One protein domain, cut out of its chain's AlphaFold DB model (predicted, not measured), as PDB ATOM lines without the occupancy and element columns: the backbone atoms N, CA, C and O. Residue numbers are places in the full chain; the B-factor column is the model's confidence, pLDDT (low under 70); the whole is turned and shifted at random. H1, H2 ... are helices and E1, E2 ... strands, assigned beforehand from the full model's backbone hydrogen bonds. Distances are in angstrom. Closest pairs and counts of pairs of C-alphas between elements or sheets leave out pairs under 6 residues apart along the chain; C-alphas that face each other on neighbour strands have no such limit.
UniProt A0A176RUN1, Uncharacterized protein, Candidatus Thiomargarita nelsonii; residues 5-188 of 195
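This is residues 5 to 188 of the 195 residues of an uncharacterized protein of Candidatus Thiomargarita nelsonii (UniProt A0A176RUN1). A small, twisted sheet of four parallel strands is sandwiched between helix H5 on one face and H1 on the other, while a loose second part with the short helices H6 and H7 and long loops reaches away from it and makes much of the length. H2 grazes the sheet and meets the last residues of H5, 114 to 118, at a steep angle, H3 follows H2 at a corner, and H4 packs on H5. The 184 printed residues hold seven named helices and four named strands, in the order E1 H1 E2 H2 H3 E3 H4 H5 E4 H6 H7; the sheet's order is E2 E1 E3 E4. The class is mixed, helices and strands, with 91 residues, under half, in named elements. The whole is compact, with a radius of gyration of the C-alphas of 17.5 A, and spans 52 by 38 by 35 A.

The strands are E2, residues 31 to 37 and 18.4 A long, E1, residues 5 to 9, E3, residues 79 to 83, and E4, residues 127 to 130. E1 begins at C-alpha 5 (9.631, -19.788, -27.855). The longer helices are H1, residues 13 to 26, 20.0 A; H2, residues 52 to 64, 18.9 A; and H5, residues 104 to 118, 20.8 A. The shorter ones are H3, residues 67 to 74, H4, residues 86 to 90, H6, residues 137 to 144, and H7, residues 164 to 170, which ends at C-alpha 170 (35.355, -46.776, -35.617).

In the sheet, N 8 and O 34 of E1 and E2 are 2.9 A apart, N 81 and O 7 of E3 and E1 2.9 A, and N 128 and O 80 of E4 and E3 2.8 A, each within hydrogen-bond range. E1, H1, E2 and E3, H4 H5, E4 are strand-helix-strand units, parallel neighbour strands joined through helices, and E2, H2 H3, E3 is a split one with E1 between its strands; the three crossovers are right-handed. H1 is on the sheet at a height of 8.2 A, slantwise to the strands at 37 degrees to E1 on the local plane. H5 touches H2 with its residues 114 to 118, closest at the C-alphas of Leu 118 and Cys 60, 4.7 A, at a steep tilt of 47 degrees, the same way. H2 and H3 only just touch, only at the corner, with 3 pairs of C-alphas within 8 A, the closest those of Leu 63 and Leu 70, 5.3 A. H4 touches H5, closest at the C-alphas of Ala 86 and Cys 107, 5.9 A. H6 and H7 touch, closest at the C-alphas of Glu 137 and Asp 165, 5.2 A, at a steep tilt of 67 degrees; neither is on the sheet. Every O i to N i+4 pair is within hydrogen-bond range in H1, H2, H3, H5, H6 and H7; in H4 it is 0 of 1, with 2 of 2 O i to N i+3 pairs.

The C-alphas farthest apart, those of Gln 68 and Lys 175, are 53.1 A apart. The printed part has no cut. The links E2 to H2, H4 to H5 and H6 to H7 are long. Mean pLDDT of the printed part is 84.0; residues 40 to 47, 120 to 124 and 171 to 188 are under 70.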
ATOM      1  N   THR A   5       9.617 -18.713 -28.857       94.12
ATOM      2  CA  THR A   5       9.631 -19.788 -27.855       94.12
ATOM      3  C   THR A   5       9.495 -21.136 -28.554       94.12
ATOM      4  O   THR A   5       8.464 -21.412 -29.169       94.12
ATOM      5  N   ILE A   6      10.523 -21.978 -28.452       94.06
ATOM      6  CA  ILE A   6      10.602 -23.275 -29.134       94.06
ATOM      7  C   ILE A   6      10.617 -24.385 -28.086       94.06
ATOM      8  O   ILE A   6      11.495 -24.418 -27.225       94.06
ATOM      9  N   GLY A   7       9.639 -25.285 -28.143       93.38
ATOM     10  CA  GLY A   7       9.605 -26.489 -27.318       93.38
ATOM     11  C   GLY A   7      10.397 -27.617 -27.969       93.38
ATOM     12  O   GLY A   7      10.258 -27.829 -29.172       93.38
ATOM     13  N   LEU A   8      11.196 -28.343 -27.187       93.94
ATOM     14  CA  LEU A   8      11.962 -29.502 -27.645       93.94
ATOM     15  C   LEU A   8      11.524 -30.769 -26.904       93.94
ATOM     16  O   LEU A   8      11.546 -30.817 -25.671       93.94
ATOM     17  N   VAL A   9      11.154 -31.788 -27.669       94.12
ATOM     18  CA  VAL A   9      10.957 -33.171 -27.224       94.12
ATOM     19  C   VAL A   9      11.950 -34.017 -28.009       94.12
ATOM     20  O   VAL A   9      11.841 -34.087 -29.225       94.12
ATOM     21  N   ALA A  10      12.922 -34.621 -27.341       94.62
ATOM     22  CA  ALA A  10      13.979 -35.404 -27.971       94.62
ATOM     23  C   ALA A  10      14.187 -36.738 -27.245       94.62
ATOM     24  O   ALA A  10      13.713 -36.932 -26.119       94.62
ATOM     25  N   GLU A  11      14.908 -37.660 -27.880       92.25
ATOM     26  CA  GLU A  11      15.275 -38.939 -27.269       92.25
ATOM     27  C   GLU A  11      16.226 -38.758 -26.084       92.25
ATOM     28  O   GLU A  11      16.053 -39.374 -25.025       92.25
ATOM     29  N   GLY A  12      17.216 -37.882 -26.232       90.19
ATOM     30  CA  GLY A  12      18.248 -37.670 -25.235       90.19
ATOM     31  C   GLY A  12      18.707 -36.215 -25.100       90.19
ATOM     32  O   GLY A  12      18.484 -35.377 -25.971       90.19
ATOM     33  N   PRO A  13      19.422 -35.899 -24.003       86.44
ATOM     34  CA  PRO A  13      19.985 -34.565 -23.783       86.44
ATOM     35  C   PRO A  13      21.026 -34.148 -24.833       86.44
ATOM     36  O   PRO A  13      21.217 -32.960 -25.084       86.44
ATOM     37  N   THR A  14      21.742 -35.112 -25.425       88.25
ATOM     38  CA  THR A  14      22.714 -34.825 -26.493       88.25
ATOM     39  C   THR A  14      22.000 -34.354 -27.757       88.25
ATOM     40  O   THR A  14      22.460 -33.405 -28.391       88.25
ATOM     41  N   ASP A  15      20.858 -34.961 -28.074       91.38
ATOM     42  CA  ASP A  15      20.042 -34.624 -29.239       91.38
ATOM     43  C   ASP A  15      19.437 -33.229 -29.071       91.38
ATOM     44  O   ASP A  15      19.589 -32.388 -29.956       91.38
ATOM     45  N   SER A  16      18.892 -32.912 -27.885       90.44
ATOM     46  CA  SER A  16      18.458 -31.547 -27.534       90.44
ATOM     47  C   SER A  16      19.550 -30.503 -27.785       90.44
ATOM     48  O   SER A  16      19.281 -29.430 -28.329       90.44
ATOM     49  N   LEU A  17      20.795 -30.802 -27.398       89.81
ATOM     50  CA  LEU A  17      21.928 -29.892 -27.573       89.81
ATOM     51  C   LEU A  17      22.278 -29.699 -29.053       89.81
ATOM     52  O   LEU A  17      22.531 -28.569 -29.478       89.81
ATOM     53  N   LEU A  18      22.293 -30.781 -29.834       90.88
ATOM     54  CA  LEU A  18      22.562 -30.715 -31.269       90.88
ATOM     55  C   LEU A  18      21.465 -29.940 -32.005       90.88
ATOM     56  O   LEU A  18      21.780 -29.077 -32.826       90.88
ATOM     57  N   LEU A  19      20.197 -30.188 -31.675       92.81
ATOM     58  CA  LEU A  19      19.057 -29.458 -32.230       92.81
ATOM     59  C   LEU A  19      19.125 -27.976 -31.886       92.81
ATOM     60  O   LEU A  19      18.948 -27.152 -32.776       92.81
ATOM     61  N   GLY A  20      19.445 -27.627 -30.638       91.38
ATOM     62  CA  GLY A  20      19.662 -26.236 -30.242       91.38
ATOM     63  C   GLY A  20      20.730 -25.557 -31.102       91.38
ATOM     64  O   GLY A  20      20.487 -24.493 -31.660       91.38
ATOM     65  N   ALA A  21      21.876 -26.208 -31.315       90.50
ATOM     66  CA  ALA A  21      22.931 -25.662 -32.172       90.50
ATOM     67  C   ALA A  21      22.497 -25.513 -33.645       90.50
ATOM     68  O   ALA A  21      22.863 -24.536 -34.307       90.50
ATOM     69  N   LEU A  22      21.718 -26.463 -34.171       90.50
ATOM     70  CA  LEU A  22      21.180 -26.396 -35.531       90.50
ATOM     71  C   LEU A  22      20.170 -25.249 -35.673       90.50
ATOM     72  O   LEU A  22      20.245 -24.467 -36.621       90.50
ATOM     73  N   ILE A  23      19.254 -25.117 -34.720       91.75
ATOM     74  CA  ILE A  23      18.234 -24.069 -34.708       91.75
ATOM     75  C   ILE A  23      18.883 -22.693 -34.538       91.75
ATOM     76  O   ILE A  23      18.520 -21.785 -35.279       91.75
ATOM     77  N   ASP A  24      19.884 -22.547 -33.664       91.62
ATOM     78  CA  ASP A  24      20.669 -21.312 -33.505       91.62
ATOM     79  C   ASP A  24      21.279 -20.859 -34.846       91.62
ATOM     80  O   ASP A  24      21.321 -19.666 -35.162       91.62
ATOM     81  N   MET A  25      21.752 -21.817 -35.654       89.69
ATOM     82  CA  MET A  25      22.346 -21.553 -36.965       89.69
ATOM     83  C   MET A  25      21.296 -21.149 -38.013       89.69
ATOM     84  O   MET A  25      21.531 -20.229 -38.805       89.69
ATOM     85  N   LEU A  26      20.147 -21.833 -38.031       89.69
ATOM     86  CA  LEU A  26      19.067 -21.600 -38.994       89.69
ATOM     87  C   LEU A  26      18.283 -20.319 -38.671       89.69
ATOM     88  O   LEU A  26      18.034 -19.486 -39.547       89.69
ATOM     89  N   LEU A  27      17.921 -20.129 -37.403       88.00
ATOM     90  CA  LEU A  27      17.161 -18.991 -36.903       88.00
ATOM     91  C   LEU A  27      18.115 -17.905 -36.397       88.00
ATOM     92  O   LEU A  27      18.380 -17.774 -35.208       88.00
ATOM     93  N   ARG A  28      18.551 -17.017 -37.295       79.88
ATOM     94  CA  ARG A  28      19.412 -15.853 -36.971       79.88
ATOM     95  C   ARG A  28      18.760 -14.790 -36.054       79.88
ATOM     96  O   ARG A  28      19.311 -13.704 -35.875       79.88
ATOM     97  N   GLY A  29      17.562 -15.047 -35.521       83.94
ATOM     98  CA  GLY A  29      16.783 -14.145 -34.663       83.94
ATOM     99  C   GLY A  29      16.847 -14.520 -33.178       83.94
ATOM    100  O   GLY A  29      17.387 -15.553 -32.809       83.94
ATOM    101  N   LYS A  30      16.263 -13.700 -32.292       90.00
ATOM    102  CA  LYS A  30      16.192 -14.022 -30.853       90.00
ATOM    103  C   LYS A  30      15.204 -15.163 -30.604       90.00
ATOM    104  O   LYS A  30      14.030 -15.027 -30.940       90.00
ATOM    105  N   HIS A  31      15.639 -16.215 -29.923       92.69
ATOM    106  CA  HIS A  31      14.777 -17.331 -29.536       92.69
ATOM    107  C   HIS A  31      15.152 -17.895 -28.152       92.69
ATOM    108  O   HIS A  31      16.045 -17.384 -27.462       92.69
ATOM    109  N   HIS A  32      14.363 -18.844 -27.666       91.44
ATOM    110  CA  HIS A  32      14.549 -19.558 -26.407       91.44
ATOM    111  C   HIS A  32      14.019 -20.978 -26.540       91.44
ATOM    112  O   HIS A  32      12.951 -21.178 -27.116       91.44
ATOM    113  N   TYR A  33      14.735 -21.919 -25.935       90.81
ATOM    114  CA  TYR A  33      14.362 -23.321 -25.877       90.81
ATOM    115  C   TYR A  33      13.708 -23.661 -24.545       90.81
ATOM    116  O   TYR A  33      14.237 -23.326 -23.485       90.81
ATOM    117  N   ILE A  34      12.601 -24.387 -24.613       90.69
ATOM    118  CA  ILE A  34      12.016 -25.091 -23.479       90.69
ATOM    119  C   ILE A  34      12.251 -26.576 -23.728       90.69
ATOM    120  O   ILE A  34      11.630 -27.161 -24.612       90.69
ATOM    121  N   GLU A  35      13.142 -27.193 -22.954       89.19
ATOM    122  CA  GLU A  35      13.292 -28.649 -22.961       89.19
ATOM    123  C   GLU A  35      12.083 -29.271 -22.252       89.19
ATOM    124  O   GLU A  35      11.887 -29.130 -21.041       89.19
ATOM    125  N   ILE A  36      11.216 -29.899 -23.039       90.06
ATOM    126  CA  ILE A  36       9.975 -30.508 -22.567       90.06
ATOM    127  C   ILE A  36      10.222 -31.963 -22.171       90.06
ATOM    128  O   ILE A  36       9.658 -32.412 -21.171       90.06
ATOM    129  N   GLN A  37      11.051 -32.676 -22.935       90.19
ATOM    130  CA  GLN A  37      11.401 -34.081 -22.736       90.19
ATOM    131  C   GLN A  37      12.748 -34.370 -23.439       90.19
ATOM    132  O   GLN A  37      12.893 -33.959 -24.587       90.19
ATOM    133  N   PRO A  38      13.717 -35.054 -22.798       83.75
ATOM    134  CA  PRO A  38      13.690 -35.520 -21.414       83.75
ATOM    135  C   PRO A  38      13.918 -34.374 -20.427       83.75
ATOM    136  O   PRO A  38      14.911 -33.667 -20.518       83.75
ATOM    137  N   LYS A  39      13.044 -34.213 -19.422       74.19
ATOM    138  CA  LYS A  39      13.351 -33.287 -18.318       74.19
ATOM    139  C   LYS A  39      14.469 -33.869 -17.451       74.19
ATOM    140  O   LYS A  39      14.362 -35.034 -17.065       74.19
ATOM    141  N   PRO A  40      15.484 -33.089 -17.060       62.88
ATOM    142  CA  PRO A  40      16.461 -33.555 -16.090       62.88
ATOM    143  C   PRO A  40      15.760 -33.834 -14.757       62.88
ATOM    144  O   PRO A  40      15.128 -32.946 -14.176       62.88
ATOM    145  N   SER A  41      15.848 -35.065 -14.249       60.47
ATOM    146  CA  SER A  41      15.421 -35.332 -12.877       60.47
ATOM    147  C   SER A  41      16.425 -34.709 -11.898       60.47
ATOM    148  O   SER A  41      17.613 -34.568 -12.197       60.47
ATOM    149  N   LYS A  42      15.980 -34.390 -10.674       53.69
ATOM    150  CA  LYS A  42      16.864 -33.883  -9.603       53.69
ATOM    151  C   LYS A  42      18.016 -34.841  -9.253       53.69
ATOM    152  O   LYS A  42      18.952 -34.436  -8.574       53.69
ATOM    153  N   THR A  43      17.942 -36.101  -9.682       56.41
ATOM    154  CA  THR A  43      18.937 -37.149  -9.423       56.41
ATOM    155  C   THR A  43      19.797 -37.483 -10.647       56.41
ATOM    156  O   THR A  43      20.600 -38.410 -10.582       56.41
ATOM    157  N   GLY A  44      19.657 -36.744 -11.755       56.59
ATOM    158  CA  GLY A  44      20.394 -36.998 -12.998       56.59
ATOM    159  C   GLY A  44      19.871 -38.190 -13.809       56.59
ATOM    160  O   GLY A  44      20.537 -38.628 -14.744       56.59
ATOM    161  N   ALA A  45      18.696 -38.720 -13.460       61.00
ATOM    162  CA  ALA A  45      17.967 -39.672 -14.292       61.00
ATOM    163  C   ALA A  45      17.165 -38.929 -15.374       61.00
ATOM    164  O   ALA A  45      16.886 -37.732 -15.252       61.00
ATOM    165  N   PHE A  46      16.776 -39.649 -16.426       62.50
ATOM    166  CA  PHE A  46      15.813 -39.134 -17.395       62.50
ATOM    167  C   PHE A  46      14.463 -38.867 -16.700       62.50
ATOM    168  O   PHE A  46      14.165 -39.503 -15.687       62.50
ATOM    169  N   GLY A  47      13.708 -37.877 -17.185       65.56
ATOM    170  CA  GLY A  47      12.520 -37.313 -16.526       65.56
ATOM    171  C   GLY A  47      11.341 -38.274 -16.345       65.56
ATOM    172  O   GLY A  47      11.492 -39.486 -16.418       65.56
ATOM    173  N   GLU A  48      10.141 -37.730 -16.116       78.62
ATOM    174  CA  GLU A  48       8.908 -38.503 -15.847       78.62
ATOM    175  C   GLU A  48       8.667 -39.657 -16.834       78.62
ATOM    176  O   GLU A  48       8.243 -40.734 -16.425       78.62
ATOM    177  N   TYR A  49       8.991 -39.451 -18.114       83.31
ATOM    178  CA  TYR A  49       8.779 -40.429 -19.182       83.31
ATOM    179  C   TYR A  49      10.011 -41.293 -19.491       83.31
ATOM    180  O   TYR A  49       9.964 -42.133 -20.383       83.31
ATOM    181  N   GLY A  50      11.120 -41.123 -18.767       84.31
ATOM    182  CA  GLY A  50      12.390 -41.773 -19.092       84.31
ATOM    183  C   GLY A  50      13.118 -41.085 -20.251       84.31
ATOM    184  O   GLY A  50      12.894 -39.907 -20.516       84.31
ATOM    185  N   GLY A  51      14.053 -41.795 -20.884       86.56
ATOM    186  CA  GLY A  51      14.823 -41.328 -22.045       86.56
ATOM    187  C   GLY A  51      14.677 -42.289 -23.223       86.56
ATOM    188  O   GLY A  51      14.018 -43.322 -23.096       86.56
ATOM    189  N   GLY A  52      15.303 -41.954 -24.348       91.81
ATOM    190  CA  GLY A  52      15.161 -42.674 -25.611       91.81
ATOM    191  C   GLY A  52      13.780 -42.492 -26.249       91.81
ATOM    192  O   GLY A  52      12.897 -41.812 -25.708       91.81
ATOM    193  N   TRP A  53      13.575 -43.154 -27.384       95.31
ATOM    194  CA  TRP A  53      12.317 -43.113 -28.129       95.31
ATOM    195  C   TRP A  53      11.084 -43.558 -27.326       95.31
ATOM    196  O   TRP A  53       9.997 -43.006 -27.519       95.31
ATOM    197  N   HIS A  54      11.213 -44.493 -26.370       94.94
ATOM    198  CA  HIS A  54      10.099 -44.865 -25.483       94.94
ATOM    199  C   HIS A  54       9.616 -43.673 -24.651       94.94
ATOM    200  O   HIS A  54       8.411 -43.533 -24.437       94.94
ATOM    201  N   GLY A  55      10.525 -42.792 -24.219       94.25
ATOM    202  CA  GLY A  55      10.171 -41.580 -23.482       94.25
ATOM    203  C   GLY A  55       9.467 -40.543 -24.353       94.25
ATOM    204  O   GLY A  55       8.482 -39.945 -23.916       94.25
ATOM    205  N   VAL A  56       9.903 -40.387 -25.607       95.25
ATOM    206  CA  VAL A  56       9.205 -39.561 -26.608       95.25
ATOM    207  C   VAL A  56       7.791 -40.098 -26.847       95.25
ATOM    208  O   VAL A  56       6.815 -39.356 -26.728       95.25
ATOM    209  N   ARG A  57       7.652 -41.407 -27.090       95.75
ATOM    210  CA  ARG A  57       6.354 -42.071 -27.288       95.75
ATOM    211  C   ARG A  57       5.434 -41.914 -26.079       95.75
ATOM    212  O   ARG A  57       4.266 -41.567 -26.250       95.75
ATOM    213  N   ALA A  58       5.940 -42.146 -24.868       93.88
ATOM    214  CA  ALA A  58       5.165 -42.015 -23.636       93.88
ATOM    215  C   ALA A  58       4.702 -40.571 -23.393       93.88
ATOM    216  O   ALA A  58       3.554 -40.360 -22.983       93.88
ATOM    217  N   TRP A  59       5.550 -39.582 -23.696       92.88
ATOM    218  CA  TRP A  59       5.176 -38.171 -23.662       92.88
ATOM    219  C   TRP A  59       4.033 -37.881 -24.649       92.88
ATOM    220  O   TRP A  59       2.976 -37.403 -24.228       92.88
ATOM    221  N   CYS A  60       4.181 -38.270 -25.923       92.44
ATOM    222  CA  CYS A  60       3.154 -38.071 -26.953       92.44
ATOM    223  C   CYS A  60       1.808 -38.696 -26.553       92.44
ATOM    224  O   CYS A  60       0.778 -38.022 -26.564       92.44
ATOM    225  N   GLN A  61       1.820 -39.960 -26.120       92.31
ATOM    226  CA  GLN A  61       0.610 -40.689 -25.724       92.31
ATOM    227  C   GLN A  61      -0.054 -40.112 -24.472       92.31
ATOM    228  O   GLN A  61      -1.271 -40.222 -24.309       92.31
ATOM    229  N   THR A  62       0.719 -39.515 -23.563       89.81
ATOM    230  CA  THR A  62       0.161 -38.849 -22.381       89.81
ATOM    231  C   THR A  62      -0.558 -37.564 -22.772       89.81
ATOM    232  O   THR A  62      -1.660 -37.325 -22.274       89.81
ATOM    233  N   LEU A  63      -0.000 -36.776 -23.697       85.75
ATOM    234  CA  LEU A  63      -0.686 -35.599 -24.236       85.75
ATOM    235  C   LEU A  63      -1.935 -35.977 -25.043       85.75
ATOM    236  O   LEU A  63      -2.962 -35.320 -24.902       85.75
ATOM    237  N   ALA A  64      -1.885 -37.054 -25.831       86.00
ATOM    238  CA  ALA A  64      -3.009 -37.492 -26.664       86.00
ATOM    239  C   ALA A  64      -4.282 -37.824 -25.862       86.00
ATOM    240  O   ALA A  64      -5.395 -37.705 -26.373       86.00
ATOM    241  N   LYS A  65      -4.135 -38.231 -24.593       86.56
ATOM    242  CA  LYS A  65      -5.260 -38.549 -23.696       86.56
ATOM    243  C   LYS A  65      -6.042 -37.317 -23.235       86.56
ATOM    244  O   LYS A  65      -7.151 -37.473 -22.732       86.56
ATOM    245  N   ASP A  66      -5.471 -36.121 -23.361       84.00
ATOM    246  CA  ASP A  66      -6.042 -34.885 -22.834       84.00
ATOM    247  C   ASP A  66      -5.808 -33.731 -23.819       84.00
ATOM    248  O   ASP A  66      -4.779 -33.053 -23.815       84.00
ATOM    249  N   SER A  67      -6.803 -33.498 -24.677       74.81
ATOM    250  CA  SER A  67      -6.760 -32.458 -25.708       74.81
ATOM    251  C   SER A  67      -6.611 -31.041 -25.138       74.81
ATOM    252  O   SER A  67      -6.057 -30.170 -25.811       74.81
ATOM    253  N   GLN A  68      -7.048 -30.798 -23.896       78.94
ATOM    254  CA  GLN A  68      -6.835 -29.511 -23.230       78.94
ATOM    255  C   GLN A  68      -5.378 -29.347 -22.796       78.94
ATOM    256  O   GLN A  68      -4.805 -28.278 -23.009       78.94
ATOM    257  N   LYS A  69      -4.746 -30.399 -22.255       78.88
ATOM    258  CA  LYS A  69      -3.299 -30.386 -21.962       78.88
ATOM    259  C   LYS A  69      -2.464 -30.214 -23.217       78.88
ATOM    260  O   LYS A  69      -1.502 -29.454 -23.191       78.88
ATOM    261  N   LEU A  70      -2.842 -30.884 -24.304       75.44
ATOM    262  CA  LEU A  70      -2.200 -30.724 -25.601       75.44
ATOM    263  C   LEU A  70      -2.199 -29.251 -26.018       75.44
ATOM    264  O   LEU A  70      -1.136 -28.659 -26.185       75.44
ATOM    265  N   LYS A  71      -3.376 -28.619 -26.062       77.38
ATOM    266  CA  LYS A  71      -3.499 -27.199 -26.403       77.38
ATOM    267  C   LYS A  71      -2.698 -26.297 -25.458       77.38
ATOM    268  O   LYS A  71      -1.965 -25.431 -25.925       77.38
ATOM    269  N   ALA A  72      -2.765 -26.535 -24.149       81.56
ATOM    270  CA  ALA A  72      -2.019 -25.765 -23.154       81.56
ATOM    271  C   ALA A  72      -0.490 -25.882 -23.318       81.56
ATOM    272  O   ALA A  72       0.233 -24.936 -23.011       81.56
ATOM    273  N   HIS A  73       0.011 -27.014 -23.824       79.44
ATOM    274  CA  HIS A  73       1.423 -27.178 -24.169       79.44
ATOM    275  C   HIS A  73       1.823 -26.369 -25.410       79.44
ATOM    276  O   HIS A  73       2.920 -25.816 -25.425       79.44
ATOM    277  N   PHE A  74       0.957 -26.273 -26.423       81.75
ATOM    278  CA  PHE A  74       1.224 -25.533 -27.663       81.75
ATOM    279  C   PHE A  74       0.989 -24.018 -27.555       81.75
ATOM    280  O   PHE A  74       1.632 -23.248 -28.269       81.75
ATOM    281  N   GLU A  75       0.082 -23.564 -26.686       85.25
ATOM    282  CA  GLU A  75      -0.255 -22.144 -26.510       85.25
ATOM    283  C   GLU A  75       0.948 -21.223 -26.230       85.25
ATOM    284  O   GLU A  75       1.063 -20.198 -26.909       85.25
ATOM    285  N   PRO A  76       1.875 -21.545 -25.303       88.31
ATOM    286  CA  PRO A  76       3.031 -20.689 -25.032       88.31
ATOM    287  C   PRO A  76       4.144 -20.814 -26.083       88.31
ATOM    288  O   PRO A  76       5.114 -20.054 -26.033       88.31
ATOM    289  N   LEU A  77       4.035 -21.776 -27.003       91.12
ATOM    290  CA  LEU A  77       5.054 -22.074 -28.000       91.12
ATOM    291  C   LEU A  77       4.735 -21.380 -29.328       91.12
ATOM    292  O   LEU A  77       3.591 -21.335 -29.793       91.12
ATOM    293  N   ASP A  78       5.781 -20.873 -29.970       91.69
ATOM    294  CA  ASP A  78       5.733 -20.497 -31.381       91.69
ATOM    295  C   ASP A  78       6.007 -21.723 -32.275       91.69
ATOM    296  O   ASP A  78       5.517 -21.773 -33.398       91.69
ATOM    297  N   MET A  79       6.744 -22.719 -31.767       91.00
ATOM    298  CA  MET A  79       7.059 -23.978 -32.451       91.00
ATOM    299  C   MET A  79       7.286 -25.107 -31.436       91.00
ATOM    300  O   MET A  79       7.875 -24.878 -30.377       91.00
ATOM    301  N   LEU A  80       6.858 -26.325 -31.767       92.25
ATOM    302  CA  LEU A  80       7.214 -27.555 -31.059       92.25
ATOM    303  C   LEU A  80       7.995 -28.458 -32.010       92.25
ATOM    304  O   LEU A  80       7.497 -28.793 -33.080       92.25
ATOM    305  N   ILE A  81       9.185 -28.882 -31.599       94.56
ATOM    306  CA  ILE A  81       9.998 -29.843 -32.337       94.56
ATOM    307  C   ILE A  81       9.977 -31.168 -31.584       94.56
ATOM    308  O   ILE A  81      10.306 -31.208 -30.395       94.56
ATOM    309  N   ILE A  82       9.605 -32.237 -32.286       95.62
ATOM    310  CA  ILE A  82       9.718 -33.611 -31.793       95.62
ATOM    311  C   ILE A  82      10.793 -34.311 -32.607       95.62
ATOM    312  O   ILE A  82      10.666 -34.457 -33.821       95.62
ATOM    313  N   HIS A  83      11.846 -34.727 -31.923       97.62
ATOM    314  CA  HIS A  83      12.959 -35.470 -32.477       97.62
ATOM    315  C   HIS A  83      12.838 -36.955 -32.146       97.62
ATOM    316  O   HIS A  83      12.500 -37.327 -31.019       97.62
ATOM    317  N   ILE A  84      13.076 -37.775 -33.167       97.75
ATOM    318  CA  ILE A  84      13.162 -39.229 -33.078       97.75
ATOM    319  C   ILE A  84      14.062 -39.735 -34.202       97.75
ATOM    320  O   ILE A  84      13.912 -39.308 -35.347       97.75
ATOM    321  N   ASP A  85      14.988 -40.626 -33.892       97.69
ATOM    322  CA  ASP A  85      15.894 -41.220 -34.865       97.69
ATOM    323  C   ASP A  85      15.147 -42.253 -35.733       97.69
ATOM    324  O   ASP A  85      14.246 -42.965 -35.280       97.69
ATOM    325  N   ALA A  86      15.464 -42.317 -37.031       98.00
ATOM    326  CA  ALA A  86      14.751 -43.202 -37.956       98.00
ATOM    327  C   ALA A  86      15.036 -44.699 -37.728       98.00
ATOM    328  O   ALA A  86      14.296 -45.548 -38.231       98.00
ATOM    329  N   ASP A  87      16.086 -45.052 -36.988       97.25
ATOM    330  CA  ASP A  87      16.426 -46.429 -36.637       97.25
ATOM    331  C   ASP A  87      15.347 -47.098 -35.783       97.25
ATOM    332  O   ASP A  87      15.131 -48.307 -35.928       97.25
ATOM    333  N   VAL A  88      14.590 -46.306 -35.023       97.94
ATOM    334  CA  VAL A  88      13.401 -46.720 -34.271       97.94
ATOM    335  C   VAL A  88      12.369 -47.403 -35.169       97.94
ATOM    336  O   VAL A  88      11.655 -48.301 -34.723       97.94
ATOM    337  N   ALA A  89      12.309 -47.069 -36.461       98.00
ATOM    338  CA  ALA A  89      11.407 -47.723 -37.410       98.00
ATOM    339  C   ALA A  89      11.664 -49.239 -37.552       98.00
ATOM    340  O   ALA A  89      10.785 -49.967 -38.022       98.00
ATOM    341  N   ARG A  90      12.850 -49.727 -37.156       97.44
ATOM    342  CA  ARG A  90      13.218 -51.153 -37.155       97.44
ATOM    343  C   ARG A  90      12.894 -51.873 -35.851       97.44
ATOM    344  O   ARG A  90      13.027 -53.094 -35.798       97.44
ATOM    345  N   GLU A  91      12.490 -51.156 -34.807       97.88
ATOM    346  CA  GLU A  91      12.066 -51.778 -33.558       97.88
ATOM    347  C   GLU A  91      10.818 -52.625 -33.795       97.88
ATOM    348  O   GLU A  91       9.882 -52.187 -34.461       97.88
ATOM    349  N   ASN A  92      10.770 -53.831 -33.224       96.94
ATOM    350  CA  ASN A  92       9.678 -54.788 -33.465       96.94
ATOM    351  C   ASN A  92       8.288 -54.213 -33.139       96.94
ATOM    352  O   ASN A  92       7.295 -54.612 -33.740       96.94
ATOM    353  N   GLU A  93       8.216 -53.296 -32.171       96.44
ATOM    354  CA  GLU A  93       6.978 -52.636 -31.756       96.44
ATOM    355  C   GLU A  93       6.452 -51.619 -32.782       96.44
ATOM    356  O   GLU A  93       5.264 -51.294 -32.759       96.44
ATOM    357  N   ILE A  94       7.339 -51.077 -33.622       97.44
ATOM    358  CA  ILE A  94       7.051 -49.997 -34.574       97.44
ATOM    359  C   ILE A  94       7.017 -50.547 -35.999       97.44
ATOM    360  O   ILE A  94       6.040 -50.339 -36.713       97.44
ATOM    361  N   ASN A  95       8.065 -51.284 -36.376       97.62
ATOM    362  CA  ASN A  95       8.191 -52.089 -37.587       97.62
ATOM    363  C   ASN A  95       7.650 -51.401 -38.855       97.62
ATOM    364  O   ASN A  95       6.805 -51.942 -39.569       97.62
ATOM    365  N   CYS A  96       8.128 -50.184 -39.111       97.94
ATOM    366  CA  CYS A  96       7.723 -49.363 -40.252       97.94
ATOM    367  C   CYS A  96       8.905 -48.934 -41.134       97.94
ATOM    368  O   CYS A  96       8.777 -48.001 -41.924       97.94
ATOM    369  N   ALA A  97      10.067 -49.576 -40.986       97.81
ATOM    370  CA  ALA A  97      11.225 -49.316 -41.831       97.81
ATOM    371  C   ALA A  97      10.946 -49.698 -43.293       97.81
ATOM    372  O   ALA A  97      10.410 -50.769 -43.579       97.81
ATOM    373  N   MET A  98      11.364 -48.832 -44.212       97.69
ATOM    374  CA  MET A  98      11.188 -48.983 -45.655       97.69
ATOM    375  C   MET A  98      12.544 -49.207 -46.346       97.69
ATOM    376  O   MET A  98      13.589 -48.857 -45.787       97.69
ATOM    377  N   PRO A  99      12.571 -49.796 -47.556       96.25
ATOM    378  CA  PRO A  99      13.795 -49.888 -48.347       96.25
ATOM    379  C   PRO A  99      14.421 -48.509 -48.596       96.25
ATOM    380  O   PRO A  99      13.715 -47.532 -48.807       96.25
ATOM    381  N   CYS A 100      15.752 -48.443 -48.608       92.75
ATOM    382  CA  CYS A 100      16.514 -47.234 -48.923       92.75
ATOM    383  C   CYS A 100      17.463 -47.545 -50.090       92.75
ATOM    384  O   CYS A 100      18.128 -48.588 -50.036       92.75
ATOM    385  N   PRO A 101      17.567 -46.687 -51.123       93.31
ATOM    386  CA  PRO A 101      16.992 -45.338 -51.245       93.31
ATOM    387  C   PRO A 101      15.527 -45.276 -51.747       93.31
ATOM    388  O   PRO A 101      15.128 -46.156 -52.512       93.31
ATOM    389  N   PRO A 102      14.771 -44.203 -51.401       93.38
ATOM    390  CA  PRO A 102      15.197 -43.061 -50.578       93.38
ATOM    391  C   PRO A 102      14.997 -43.290 -49.066       93.38
ATOM    392  O   PRO A 102      14.086 -43.990 -48.641       93.38
ATOM    393  N   ALA A 103      15.815 -42.642 -48.227       94.88
ATOM    394  CA  ALA A 103      15.652 -42.693 -46.762       94.88
ATOM    395  C   ALA A 103      14.332 -42.056 -46.289       94.88
ATOM    396  O   ALA A 103      13.797 -42.415 -45.239       94.88
ATOM    397  N   GLN A 104      13.808 -41.133 -47.102       96.31
ATOM    398  CA  GLN A 104      12.573 -40.395 -46.862       96.31
ATOM    399  C   GLN A 104      11.382 -41.315 -46.574       96.31
ATOM    400  O   GLN A 104      10.626 -41.017 -45.656       96.31
ATOM    401  N   ASP A 105      11.268 -42.460 -47.254       98.06
ATOM    402  CA  ASP A 105      10.145 -43.390 -47.069       98.06
ATOM    403  C   ASP A 105      10.064 -43.910 -45.623       98.06
ATOM    404  O   ASP A 105       8.983 -44.020 -45.046       98.06
ATOM    405  N   THR A 106      11.216 -44.186 -44.998       98.25
ATOM    406  CA  THR A 106      11.263 -44.591 -43.583       98.25
ATOM    407  C   THR A 106      10.924 -43.419 -42.664       98.25
ATOM    408  O   THR A 106      10.162 -43.588 -41.710       98.25
ATOM    409  N   CYS A 107      11.460 -42.227 -42.944       97.94
ATOM    410  CA  CYS A 107      11.191 -41.029 -42.148       97.94
ATOM    411  C   CYS A 107       9.701 -40.652 -42.172       97.94
ATOM    412  O   CYS A 107       9.141 -40.334 -41.127       97.94
ATOM    413  N   GLU A 108       9.039 -40.725 -43.327       97.81
ATOM    414  CA  GLU A 108       7.606 -40.447 -43.472       97.81
ATOM    415  C   GLU A 108       6.742 -41.503 -42.774       97.81
ATOM    416  O   GLU A 108       5.795 -41.158 -42.058       97.81
ATOM    417  N   ALA A 109       7.095 -42.786 -42.904       98.19
ATOM    418  CA  ALA A 109       6.410 -43.859 -42.191       98.19
ATOM    419  C   ALA A 109       6.512 -43.682 -40.665       98.19
ATOM    420  O   ALA A 109       5.510 -43.819 -39.955       98.19
ATOM    421  N   LEU A 110       7.692 -43.316 -40.155       98.06
ATOM    422  CA  LEU A 110       7.894 -43.044 -38.732       98.06
ATOM    423  C   LEU A 110       7.193 -41.752 -38.287       98.06
ATOM    424  O   LEU A 110       6.588 -41.729 -37.216       98.06
ATOM    425  N   ALA A 111       7.187 -40.705 -39.115       96.25
ATOM    426  CA  ALA A 111       6.429 -39.483 -38.854       96.25
ATOM    427  C   ALA A 111       4.941 -39.790 -38.634       96.25
ATOM    428  O   ALA A 111       4.343 -39.309 -37.671       96.25
ATOM    429  N   GLN A 112       4.359 -40.669 -39.457       95.31
ATOM    430  CA  GLN A 112       2.979 -41.115 -39.277       95.31
ATOM    431  C   GLN A 112       2.773 -41.856 -37.946       95.31
ATOM    432  O   GLN A 112       1.740 -41.670 -37.300       95.31
ATOM    433  N   GLN A 113       3.748 -42.651 -37.492       96.31
ATOM    434  CA  GLN A 113       3.692 -43.290 -36.169       96.31
ATOM    435  C   GLN A 113       3.717 -42.262 -35.034       96.31
ATOM    436  O   GLN A 113       2.905 -42.362 -34.113       96.31
ATOM    437  N   VAL A 114       4.570 -41.238 -35.118       95.06
ATOM    438  CA  VAL A 114       4.609 -40.151 -34.125       95.06
ATOM    439  C   VAL A 114       3.279 -39.397 -34.086       95.06
ATOM    440  O   VAL A 114       2.749 -39.144 -33.002       95.06
ATOM    441  N   MET A 115       2.687 -39.104 -35.248       92.19
ATOM    442  CA  MET A 115       1.357 -38.490 -35.327       92.19
ATOM    443  C   MET A 115       0.279 -39.371 -34.689       92.19
ATOM    444  O   MET A 115      -0.583 -38.869 -33.967       92.19
ATOM    445  N   ASN A 116       0.352 -40.691 -34.874       92.44
ATOM    446  CA  ASN A 116      -0.556 -41.622 -34.205       92.44
ATOM    447  C   ASN A 116      -0.368 -41.597 -32.677       92.44
ATOM    448  O   ASN A 116      -1.351 -41.684 -31.941       92.44
ATOM    449  N   TRP A 117       0.865 -41.448 -32.173       93.44
ATOM    450  CA  TRP A 117       1.123 -41.334 -30.732       93.44
ATOM    451  C   TRP A 117       0.584 -40.038 -30.130       93.44
ATOM    452  O   TRP A 117       0.110 -40.066 -28.998       93.44
ATOM    453  N   LEU A 118       0.652 -38.927 -30.865       89.12
ATOM    454  CA  LEU A 118       0.087 -37.629 -30.471       89.12
ATOM    455  C   LEU A 118      -1.447 -37.588 -30.538       89.12
ATOM    456  O   LEU A 118      -2.071 -36.676 -29.991       89.12
ATOM    457  N   GLY A 119      -2.052 -38.580 -31.190       83.69
ATOM    458  CA  GLY A 119      -3.462 -38.585 -31.540       83.69
ATOM    459  C   GLY A 119      -3.739 -37.732 -32.781       83.69
ATOM    460  O   GLY A 119      -3.126 -36.693 -33.011       83.69
ATOM    461  N   HIS A 120      -4.725 -38.149 -33.577       67.56
ATOM    462  CA  HIS A 120      -5.084 -37.535 -34.868       67.56
ATOM    463  C   HIS A 120      -5.597 -36.078 -34.786       67.56
ATOM    464  O   HIS A 120      -5.946 -35.490 -35.805       67.56
ATOM    465  N   SER A 121      -5.669 -35.500 -33.586       62.00
ATOM    466  CA  SER A 121      -6.228 -34.174 -33.313       62.00
ATOM    467  C   SER A 121      -5.211 -33.034 -33.449       62.00
ATOM    468  O   SER A 121      -5.617 -31.871 -33.477       62.00
ATOM    469  N   VAL A 122      -3.905 -33.331 -33.503       63.75
ATOM    470  CA  VAL A 122      -2.866 -32.301 -33.669       63.75
ATOM    471  C   VAL A 122      -2.855 -31.838 -35.125       63.75
ATOM    472  O   VAL A 122      -2.293 -32.494 -35.996       63.75
ATOM    473  N   THR A 123      -3.490 -30.699 -35.381       59.00
ATOM    474  CA  THR A 123      -3.541 -30.016 -36.687       59.00
ATOM    475  C   THR A 123      -2.761 -28.705 -36.625       59.00
ATOM    476  O   THR A 123      -3.209 -27.663 -37.088       59.00
ATOM    477  N   GLU A 124      -1.606 -28.743 -35.964       61.34
ATOM    478  CA  GLU A 124      -0.881 -27.536 -35.583       61.34
ATOM    479  C   GLU A 124       0.216 -27.202 -36.596       61.34
ATOM    480  O   GLU A 124       1.217 -27.913 -36.686       61.34
ATOM    481  N   ASP A 125       0.091 -26.042 -37.248       77.50
ATOM    482  CA  ASP A 125       1.126 -25.412 -38.096       77.50
ATOM    483  C   ASP A 125       2.466 -25.196 -37.358       77.50
ATOM    484  O   ASP A 125       3.485 -24.846 -37.951       77.50
ATOM    485  N   LYS A 126       2.458 -25.365 -36.033       87.81
ATOM    486  CA  LYS A 126       3.599 -25.178 -35.135       87.81
ATOM    487  C   LYS A 126       4.409 -26.451 -34.890       87.81
ATOM    488  O   LYS A 126       5.462 -26.356 -34.257       87.81
ATOM    489  N   LEU A 127       3.918 -27.625 -35.293       90.56
ATOM    490  CA  LEU A 127       4.609 -28.895 -35.072       90.56
ATOM    491  C   LEU A 127       5.642 -29.148 -36.174       90.56
ATOM    492  O   LEU A 127       5.322 -29.149 -37.358       90.56
ATOM    493  N   VAL A 128       6.871 -29.441 -35.765       92.62
ATOM    494  CA  VAL A 128       7.947 -29.894 -36.644       92.62
ATOM    495  C   VAL A 128       8.413 -31.263 -36.166       92.62
ATOM    496  O   VAL A 128       8.873 -31.419 -35.035       92.62
ATOM    497  N   LEU A 129       8.308 -32.263 -37.039       94.88
ATOM    498  CA  LEU A 129       8.910 -33.571 -36.809       94.88
ATOM    499  C   LEU A 129      10.335 -33.561 -37.360       94.88
ATOM    500  O   LEU A 129      10.566 -33.241 -38.525       94.88
ATOM    501  N   CYS A 130      11.289 -33.885 -36.500       96.81
ATOM    502  CA  CYS A 130      12.711 -33.861 -36.784       96.81
ATOM    503  C   CYS A 130      13.251 -35.292 -36.762       96.81
ATOM    504  O   CYS A 130      13.591 -35.809 -35.702       96.81
ATOM    505  N   ILE A 131      13.314 -35.924 -37.934       97.62
ATOM    506  CA  ILE A 131      13.666 -37.341 -38.064       97.62
ATOM    507  C   ILE A 131      14.950 -37.471 -38.891       97.62
ATOM    508  O   ILE A 131      14.876 -37.461 -40.124       97.62
ATOM    509  N   PRO A 132      16.137 -37.529 -38.262       96.69
ATOM    510  CA  PRO A 132      17.378 -37.787 -38.980       96.69
ATOM    511  C   PRO A 132      17.385 -39.207 -39.558       96.69
ATOM    512  O   PRO A 132      16.831 -40.143 -38.981       96.69
ATOM    513  N   ALA A 133      18.025 -39.366 -40.717       95.44
ATOM    514  CA  ALA A 133      18.153 -40.662 -41.369       95.44
ATOM    515  C   ALA A 133      19.045 -41.598 -40.540       95.44
ATOM    516  O   ALA A 133      20.160 -41.232 -40.176       95.44
ATOM    517  N   ASP A 134      18.551 -42.804 -40.277       95.56
ATOM    518  CA  ASP A 134      19.073 -43.747 -39.281       95.56
ATOM    519  C   ASP A 134      19.149 -43.161 -37.862       95.56
ATOM    520  O   ASP A 134      18.280 -43.451 -37.057       95.56
ATOM    521  N   ASN A 135      20.124 -42.308 -37.557       95.12
ATOM    522  CA  ASN A 135      20.213 -41.595 -36.286       95.12
ATOM    523  C   ASN A 135      20.883 -40.228 -36.443       95.12
ATOM    524  O   ASN A 135      21.406 -39.876 -37.507       95.12
ATOM    525  N   THR A 136      20.851 -39.427 -35.380       94.75
ATOM    526  CA  THR A 136      21.354 -38.044 -35.381       94.75
ATOM    527  C   THR A 136      22.821 -37.937 -35.828       94.75
ATOM    528  O   THR A 136      23.220 -36.958 -36.471       94.75
ATOM    529  N   GLU A 137      23.640 -38.959 -35.579       91.56
ATOM    530  CA  GLU A 137      25.031 -39.026 -36.021       91.56
ATOM    531  C   GLU A 137      25.203 -38.970 -37.547       91.56
ATOM    532  O   GLU A 137      26.266 -38.544 -38.012       91.56
ATOM    533  N   ALA A 138      24.181 -39.302 -38.343       92.12
ATOM    534  CA  ALA A 138      24.213 -39.093 -39.792       92.12
ATOM    535  C   ALA A 138      24.437 -37.614 -40.146       92.12
ATOM    536  O   ALA A 138      25.249 -37.292 -41.015       92.12
ATOM    537  N   TRP A 139      23.794 -36.688 -39.428       92.00
ATOM    538  CA  TRP A 139      24.001 -35.248 -39.623       92.00
ATOM    539  C   TRP A 139      25.396 -34.806 -39.190       92.00
ATOM    540  O   TRP A 139      26.014 -33.963 -39.843       92.00
ATOM    541  N   ILE A 140      25.927 -35.404 -38.123       88.81
ATOM    542  CA  ILE A 140      27.288 -35.129 -37.654       88.81
ATOM    543  C   ILE A 140      28.308 -35.571 -38.708       88.81
ATOM    544  O   ILE A 140      29.211 -34.800 -39.037       88.81
ATOM    545  N   LEU A 141      28.161 -36.772 -39.278       87.38
ATOM    546  CA  LEU A 141      29.001 -37.238 -40.388       87.38
ATOM    547  C   LEU A 141      28.875 -36.331 -41.613       87.38
ATOM    548  O   LEU A 141      29.888 -36.030 -42.252       87.38
ATOM    549  N   ALA A 142      27.662 -35.862 -41.913       88.44
ATOM    550  CA  ALA A 142      27.425 -34.944 -43.017       88.44
ATOM    551  C   ALA A 142      28.143 -33.609 -42.849       88.44
ATOM    552  O   ALA A 142      28.776 -33.122 -43.787       88.44
ATOM    553  N   ALA A 143      28.109 -33.049 -41.645       85.75
ATOM    554  CA  ALA A 143      28.738 -31.771 -41.356       85.75
ATOM    555  C   ALA A 143      30.265 -31.870 -41.180       85.75
ATOM    556  O   ALA A 143      30.993 -30.965 -41.593       85.75
ATOM    557  N   HIS A 144      30.765 -32.932 -40.542       80.56
ATOM    558  CA  HIS A 144      32.139 -32.969 -40.025       80.56
ATOM    559  C   HIS A 144      33.081 -33.958 -40.709       80.56
ATOM    560  O   HIS A 144      34.298 -33.802 -40.569       80.56
ATOM    561  N   ASP A 145      32.572 -34.937 -41.458       77.62
ATOM    562  CA  ASP A 145      33.403 -35.917 -42.156       77.62
ATOM    563  C   ASP A 145      33.138 -35.934 -43.663       77.62
ATOM    564  O   ASP A 145      32.756 -36.938 -44.254       77.62
ATOM    565  N   THR A 146      33.403 -34.802 -44.315       74.56
ATOM    566  CA  THR A 146      33.216 -34.610 -45.765       74.56
ATOM    567  C   THR A 146      34.101 -35.498 -46.646       74.56
ATOM    568  O   THR A 146      33.965 -35.484 -47.865       74.56
ATOM    569  N   GLN A 147      35.024 -36.262 -46.058       72.88
ATOM    570  CA  GLN A 147      35.903 -37.188 -46.776       72.88
ATOM    571  C   GLN A 147      35.440 -38.642 -46.681       72.88
ATOM    572  O   GLN A 147      36.094 -39.524 -47.245       72.88
ATOM    573  N   THR A 148      34.345 -38.914 -45.969       75.00
ATOM    574  CA  THR A 148      33.821 -40.271 -45.898       75.00
ATOM    575  C   THR A 148      33.334 -40.751 -47.259       75.00
ATOM    576  O   THR A 148      32.743 -39.997 -48.031       75.00
ATOM    577  N   THR A 149      33.534 -42.039 -47.561       79.12
ATOM    578  CA  THR A 149      33.052 -42.619 -48.827       79.12
ATOM    579  C   THR A 149      31.529 -42.656 -48.918       79.12
ATOM    580  O   THR A 149      31.001 -42.943 -49.982       79.12
ATOM    581  N   TYR A 150      30.834 -42.403 -47.806       81.31
ATOM    582  CA  TYR A 150      29.375 -42.317 -47.743       81.31
ATOM    583  C   TYR A 150      28.824 -40.971 -48.258       81.31
ATOM    584  O   TYR A 150      27.622 -40.772 -48.292       81.31
ATOM    585  N   HIS A 151      29.682 -40.045 -48.702       78.25
ATOM    586  CA  HIS A 151      29.268 -38.816 -49.405       78.25
ATOM    587  C   HIS A 151      29.156 -38.982 -50.924       78.25
ATOM    588  O   HIS A 151      29.080 -37.992 -51.647       78.25
ATOM    589  N   ALA A 152      29.186 -40.220 -51.422       75.50
ATOM    590  CA  ALA A 152      29.217 -40.532 -52.849       75.50
ATOM    591  C   ALA A 152      27.941 -41.275 -53.297       75.50
ATOM    592  O   ALA A 152      27.988 -42.484 -53.548       75.50
ATOM    593  N   PRO A 153      26.784 -40.593 -53.392       73.69
ATOM    594  CA  PRO A 153      25.604 -41.171 -54.028       73.69
ATOM    595  C   PRO A 153      25.843 -41.365 -55.543       73.69
ATOM    596  O   PRO A 153      26.575 -40.577 -56.148       73.69
ATOM    597  N   PRO A 154      25.233 -42.384 -56.186       73.06
ATOM    598  CA  PRO A 154      24.271 -43.341 -55.629       73.06
ATOM    599  C   PRO A 154      24.912 -44.575 -54.972       73.06
ATOM    600  O   PRO A 154      24.192 -45.390 -54.405       73.06
ATOM    601  N   ASP A 155      26.236 -44.732 -55.041       76.00
ATOM    602  CA  ASP A 155      26.914 -45.959 -54.601       76.00
ATOM    603  C   ASP A 155      26.835 -46.160 -53.083       76.00
ATOM    604  O   ASP A 155      26.692 -47.284 -52.595       76.00
ATOM    605  N   LYS A 156      26.960 -45.065 -52.323       76.25
ATOM    606  CA  LYS A 156      26.911 -45.057 -50.857       76.25
ATOM    607  C   LYS A 156      26.244 -43.777 -50.348       76.25
ATOM    608  O   LYS A 156      26.958 -42.900 -49.876       76.25
ATOM    609  N   PRO A 157      24.915 -43.638 -50.454       87.88
ATOM    610  CA  PRO A 157      24.205 -42.501 -49.877       87.88
ATOM    611  C   PRO A 157      24.281 -42.558 -48.345       87.88
ATOM    612  O   PRO A 157      23.867 -43.558 -47.755       87.88
ATOM    613  N   LEU A 158      24.823 -41.513 -47.704       89.56
ATOM    614  CA  LEU A 158      24.983 -41.430 -46.243       89.56
ATOM    615  C   LEU A 158      23.655 -41.655 -45.515       89.56
ATOM    616  O   LEU A 158      23.626 -42.316 -44.484       89.56
ATOM    617  N   GLU A 159      22.560 -41.157 -46.081       91.69
ATOM    618  CA  GLU A 159      21.205 -41.298 -45.555       91.69
ATOM    619  C   GLU A 159      20.692 -42.748 -45.518       91.69
ATOM    620  O   GLU A 159      19.771 -43.044 -44.766       91.69
ATOM    621  N   CYS A 160      21.284 -43.670 -46.284       92.75
ATOM    622  CA  CYS A 160      20.939 -45.096 -46.234       92.75
ATOM    623  C   CYS A 160      21.914 -45.926 -45.391       92.75
ATOM    624  O   CYS A 160      21.817 -47.156 -45.350       92.75
ATOM    625  N   VAL A 161      22.898 -45.290 -44.756       91.06
ATOM    626  CA  VAL A 161      23.895 -45.995 -43.956       91.06
ATOM    627  C   VAL A 161      23.308 -46.346 -42.600       91.06
ATOM    628  O   VAL A 161      22.980 -45.471 -41.810       91.06
ATOM    629  N   GLN A 162      23.250 -47.643 -42.307       91.44
ATOM    630  CA  GLN A 162      22.872 -48.115 -40.980       91.44
ATOM    631  C   GLN A 162      24.009 -47.909 -39.979       91.44
ATOM    632  O   GLN A 162      25.164 -48.249 -40.261       91.44
ATOM    633  N   LYS A 163      23.656 -47.436 -38.782       90.06
ATOM    634  CA  LYS A 163      24.561 -47.162 -37.660       90.06
ATOM    635  C   LYS A 163      25.680 -46.162 -37.996       90.06
ATOM    636  O   LYS A 163      26.868 -46.509 -37.889       90.06
ATOM    637  N   PRO A 164      25.360 -44.924 -38.416       89.56
ATOM    638  CA  PRO A 164      26.382 -43.916 -38.684       89.56
ATOM    639  C   PRO A 164      27.219 -43.560 -37.442       89.56
ATOM    640  O   PRO A 164      28.420 -43.295 -37.550       89.56
ATOM    641  N   ASP A 165      26.654 -43.683 -36.244       86.12
ATOM    642  CA  ASP A 165      27.353 -43.608 -34.954       86.12
ATOM    643  C   ASP A 165      28.559 -44.566 -34.854       86.12
ATOM    644  O   ASP A 165      29.629 -44.216 -34.323       86.12
ATOM    645  N   MET A 166      28.442 -45.764 -35.433       84.94
ATOM    646  CA  MET A 166      29.522 -46.744 -35.454       84.94
ATOM    647  C   MET A 166      30.650 -46.322 -36.388       84.94
ATOM    648  O   MET A 166      31.811 -46.630 -36.110       84.94
ATOM    649  N   ILE A 167      30.362 -45.591 -37.465       82.25
ATOM    650  CA  ILE A 167      31.395 -45.041 -38.351       82.25
ATOM    651  C   ILE A 167      32.209 -43.996 -37.592       82.25
ATOM    652  O   ILE A 167      33.436 -44.113 -37.538       82.25
ATOM    653  N   ILE A 168      31.545 -43.051 -36.920       80.00
ATOM    654  CA  ILE A 168      32.208 -42.048 -36.069       80.00
ATOM    655  C   ILE A 168      33.087 -42.740 -35.018       80.00
ATOM    656  O   ILE A 168      34.257 -42.393 -34.823       80.00
ATOM    657  N   SER A 169      32.549 -43.765 -34.356       76.69
ATOM    658  CA  SER A 169      33.261 -44.504 -33.310       76.69
ATOM    659  C   SER A 169      34.470 -45.284 -33.849       76.69
ATOM    660  O   SER A 169      35.535 -45.303 -33.219       76.69
ATOM    661  N   ASN A 170      34.340 -45.901 -35.027       72.88
ATOM    662  CA  ASN A 170      35.355 -46.776 -35.617       72.88
ATOM    663  C   ASN A 170      36.458 -46.035 -36.373       72.88
ATOM    664  O   ASN A 170      37.553 -46.582 -36.528       72.88
ATOM    665  N   GLN A 171      36.233 -44.795 -36.806       64.81
ATOM    666  CA  GLN A 171      37.195 -44.053 -37.625       64.81
ATOM    667  C   GLN A 171      38.509 -43.694 -36.910       64.81
ATOM    668  O   GLN A 171      39.415 -43.142 -37.537       64.81
ATOM    669  N   ARG A 172      38.669 -44.039 -35.618       59.28
ATOM    670  CA  ARG A 172      39.898 -43.832 -34.820       59.28
ATOM    671  C   ARG A 172      40.532 -42.468 -35.102       59.28
ATOM    672  O   ARG A 172      41.757 -42.380 -35.222       59.28
ATOM    673  N   TYR A 173      39.699 -41.433 -35.248       57.62
ATOM    674  CA  TYR A 173      40.111 -40.133 -35.757       57.62
ATOM    675  C   TYR A 173      41.447 -39.702 -35.134       57.62
ATOM    676  O   TYR A 173      41.570 -39.528 -33.915       57.62
ATOM    677  N   LYS A 174      42.487 -39.585 -35.966       49.16
ATOM    678  CA  LYS A 174      43.799 -39.088 -35.535       49.16
ATOM    679  C   LYS A 174      43.741 -37.557 -35.472       49.16
ATOM    680  O   LYS A 174      42.927 -36.928 -36.145       49.16
ATOM    681  N   LYS A 175      44.579 -36.933 -34.632       42.81
ATOM    682  CA  LYS A 175      44.671 -35.460 -34.574       42.81
ATOM    683  C   LYS A 175      44.918 -34.899 -35.991       42.81
ATOM    684  O   LYS A 175      45.710 -35.502 -36.710       42.81
ATOM    685  N   PRO A 176      44.296 -33.769 -36.379       51.97
ATOM    686  CA  PRO A 176      43.456 -32.875 -35.571       51.97
ATOM    687  C   PRO A 176      41.962 -33.246 -35.530       51.97
ATOM    688  O   PRO A 176      41.225 -32.656 -34.752       51.97
ATOM    689  N   ARG A 177      41.507 -34.242 -36.297       55.38
ATOM    690  CA  ARG A 177      40.075 -34.537 -36.525       55.38
ATOM    691  C   ARG A 177      39.415 -35.396 -35.442       55.38
ATOM    692  O   ARG A 177      38.360 -35.977 -35.653       55.38
ATOM    693  N   ARG A 178      40.053 -35.521 -34.275       55.06
ATOM    694  CA  ARG A 178      39.614 -36.418 -33.204       55.06
ATOM    695  C   ARG A 178      38.403 -35.871 -32.454       55.06
ATOM    696  O   ARG A 178      38.589 -35.144 -31.484       55.06
ATOM    697  N   LEU A 179      37.204 -36.290 -32.866       57.12
ATOM    698  CA  LEU A 179      35.935 -35.911 -32.228       57.12
ATOM    699  C   LEU A 179      35.788 -36.500 -30.808       57.12
ATOM    700  O   LEU A 179      35.340 -35.812 -29.897       57.12
ATOM    701  N   LEU A 180      36.272 -37.730 -30.571       52.38
ATOM    702  CA  LEU A 180      36.241 -38.398 -29.259       52.38
ATOM    703  C   LEU A 180      37.655 -38.734 -28.750       52.38
ATOM    704  O   LEU A 180      38.433 -39.450 -29.395       52.38
ATOM    705  N   ARG A 181      38.015 -38.252 -27.552       53.44
ATOM    706  CA  ARG A 181      39.248 -38.684 -26.863       53.44
ATOM    707  C   ARG A 181      39.052 -40.127 -26.387       53.44
ATOM    708  O   ARG A 181      38.033 -40.417 -25.785       53.44
ATOM    709  N   THR A 182      40.014 -41.029 -26.595       51.62
ATOM    710  CA  THR A 182      39.987 -42.373 -25.975       51.62
ATOM    711  C   THR A 182      41.074 -42.496 -24.913       51.62
ATOM    712  O   THR A 182      42.116 -41.841 -25.008       51.62
ATOM    713  N   LYS A 183      40.826 -43.335 -23.905       50.50
ATOM    714  CA  LYS A 183      41.833 -43.846 -22.964       50.50
ATOM    715  C   LYS A 183      41.658 -45.366 -22.905       50.50
ATOM    716  O   LYS A 183      40.530 -45.824 -22.784       50.50
ATOM    717  N   GLU A 184      42.747 -46.125 -23.055       58.69
ATOM    718  CA  GLU A 184      42.740 -47.604 -22.981       58.69
ATOM    719  C   GLU A 184      41.738 -48.277 -23.941       58.69
ATOM    720  O   GLU A 184      41.016 -49.201 -23.586       58.69
ATOM    721  N   GLY A 185      41.648 -47.777 -25.179       53.97
ATOM    722  CA  GLY A 185      40.777 -48.360 -26.209       53.97
ATOM    723  C   GLY A 185      39.282 -48.053 -26.059       53.97
ATOM    724  O   GLY A 185      38.519 -48.395 -26.953       53.97
ATOM    725  N   LYS A 186      38.860 -47.352 -24.998       47.19
ATOM    726  CA  LYS A 186      37.461 -46.949 -24.783       47.19
ATOM    727  C   LYS A 186      37.260 -45.446 -25.021       47.19
ATOM    728  O   LYS A 186      38.147 -44.656 -24.660       47.19
ATOM    729  N   PRO A 187      36.124 -45.014 -25.605       51.12
ATOM    730  CA  PRO A 187      35.745 -43.605 -25.659       51.12
ATOM    731  C   PRO A 187      35.762 -43.004 -24.250       51.12
ATOM    732  O   PRO A 187      35.078 -43.470 -23.341       51.12
ATOM    733  N   LYS A 188      36.587 -41.979 -24.038       50.78
ATOM    734  CA  LYS A 188      36.647 -41.232 -22.786       50.78
ATOM    735  C   LYS A 188      35.622 -40.112 -22.897       50.78
ATOM    736  O   LYS A 188      35.914 -39.092 -23.521       50.78
TER     737      LYS A 188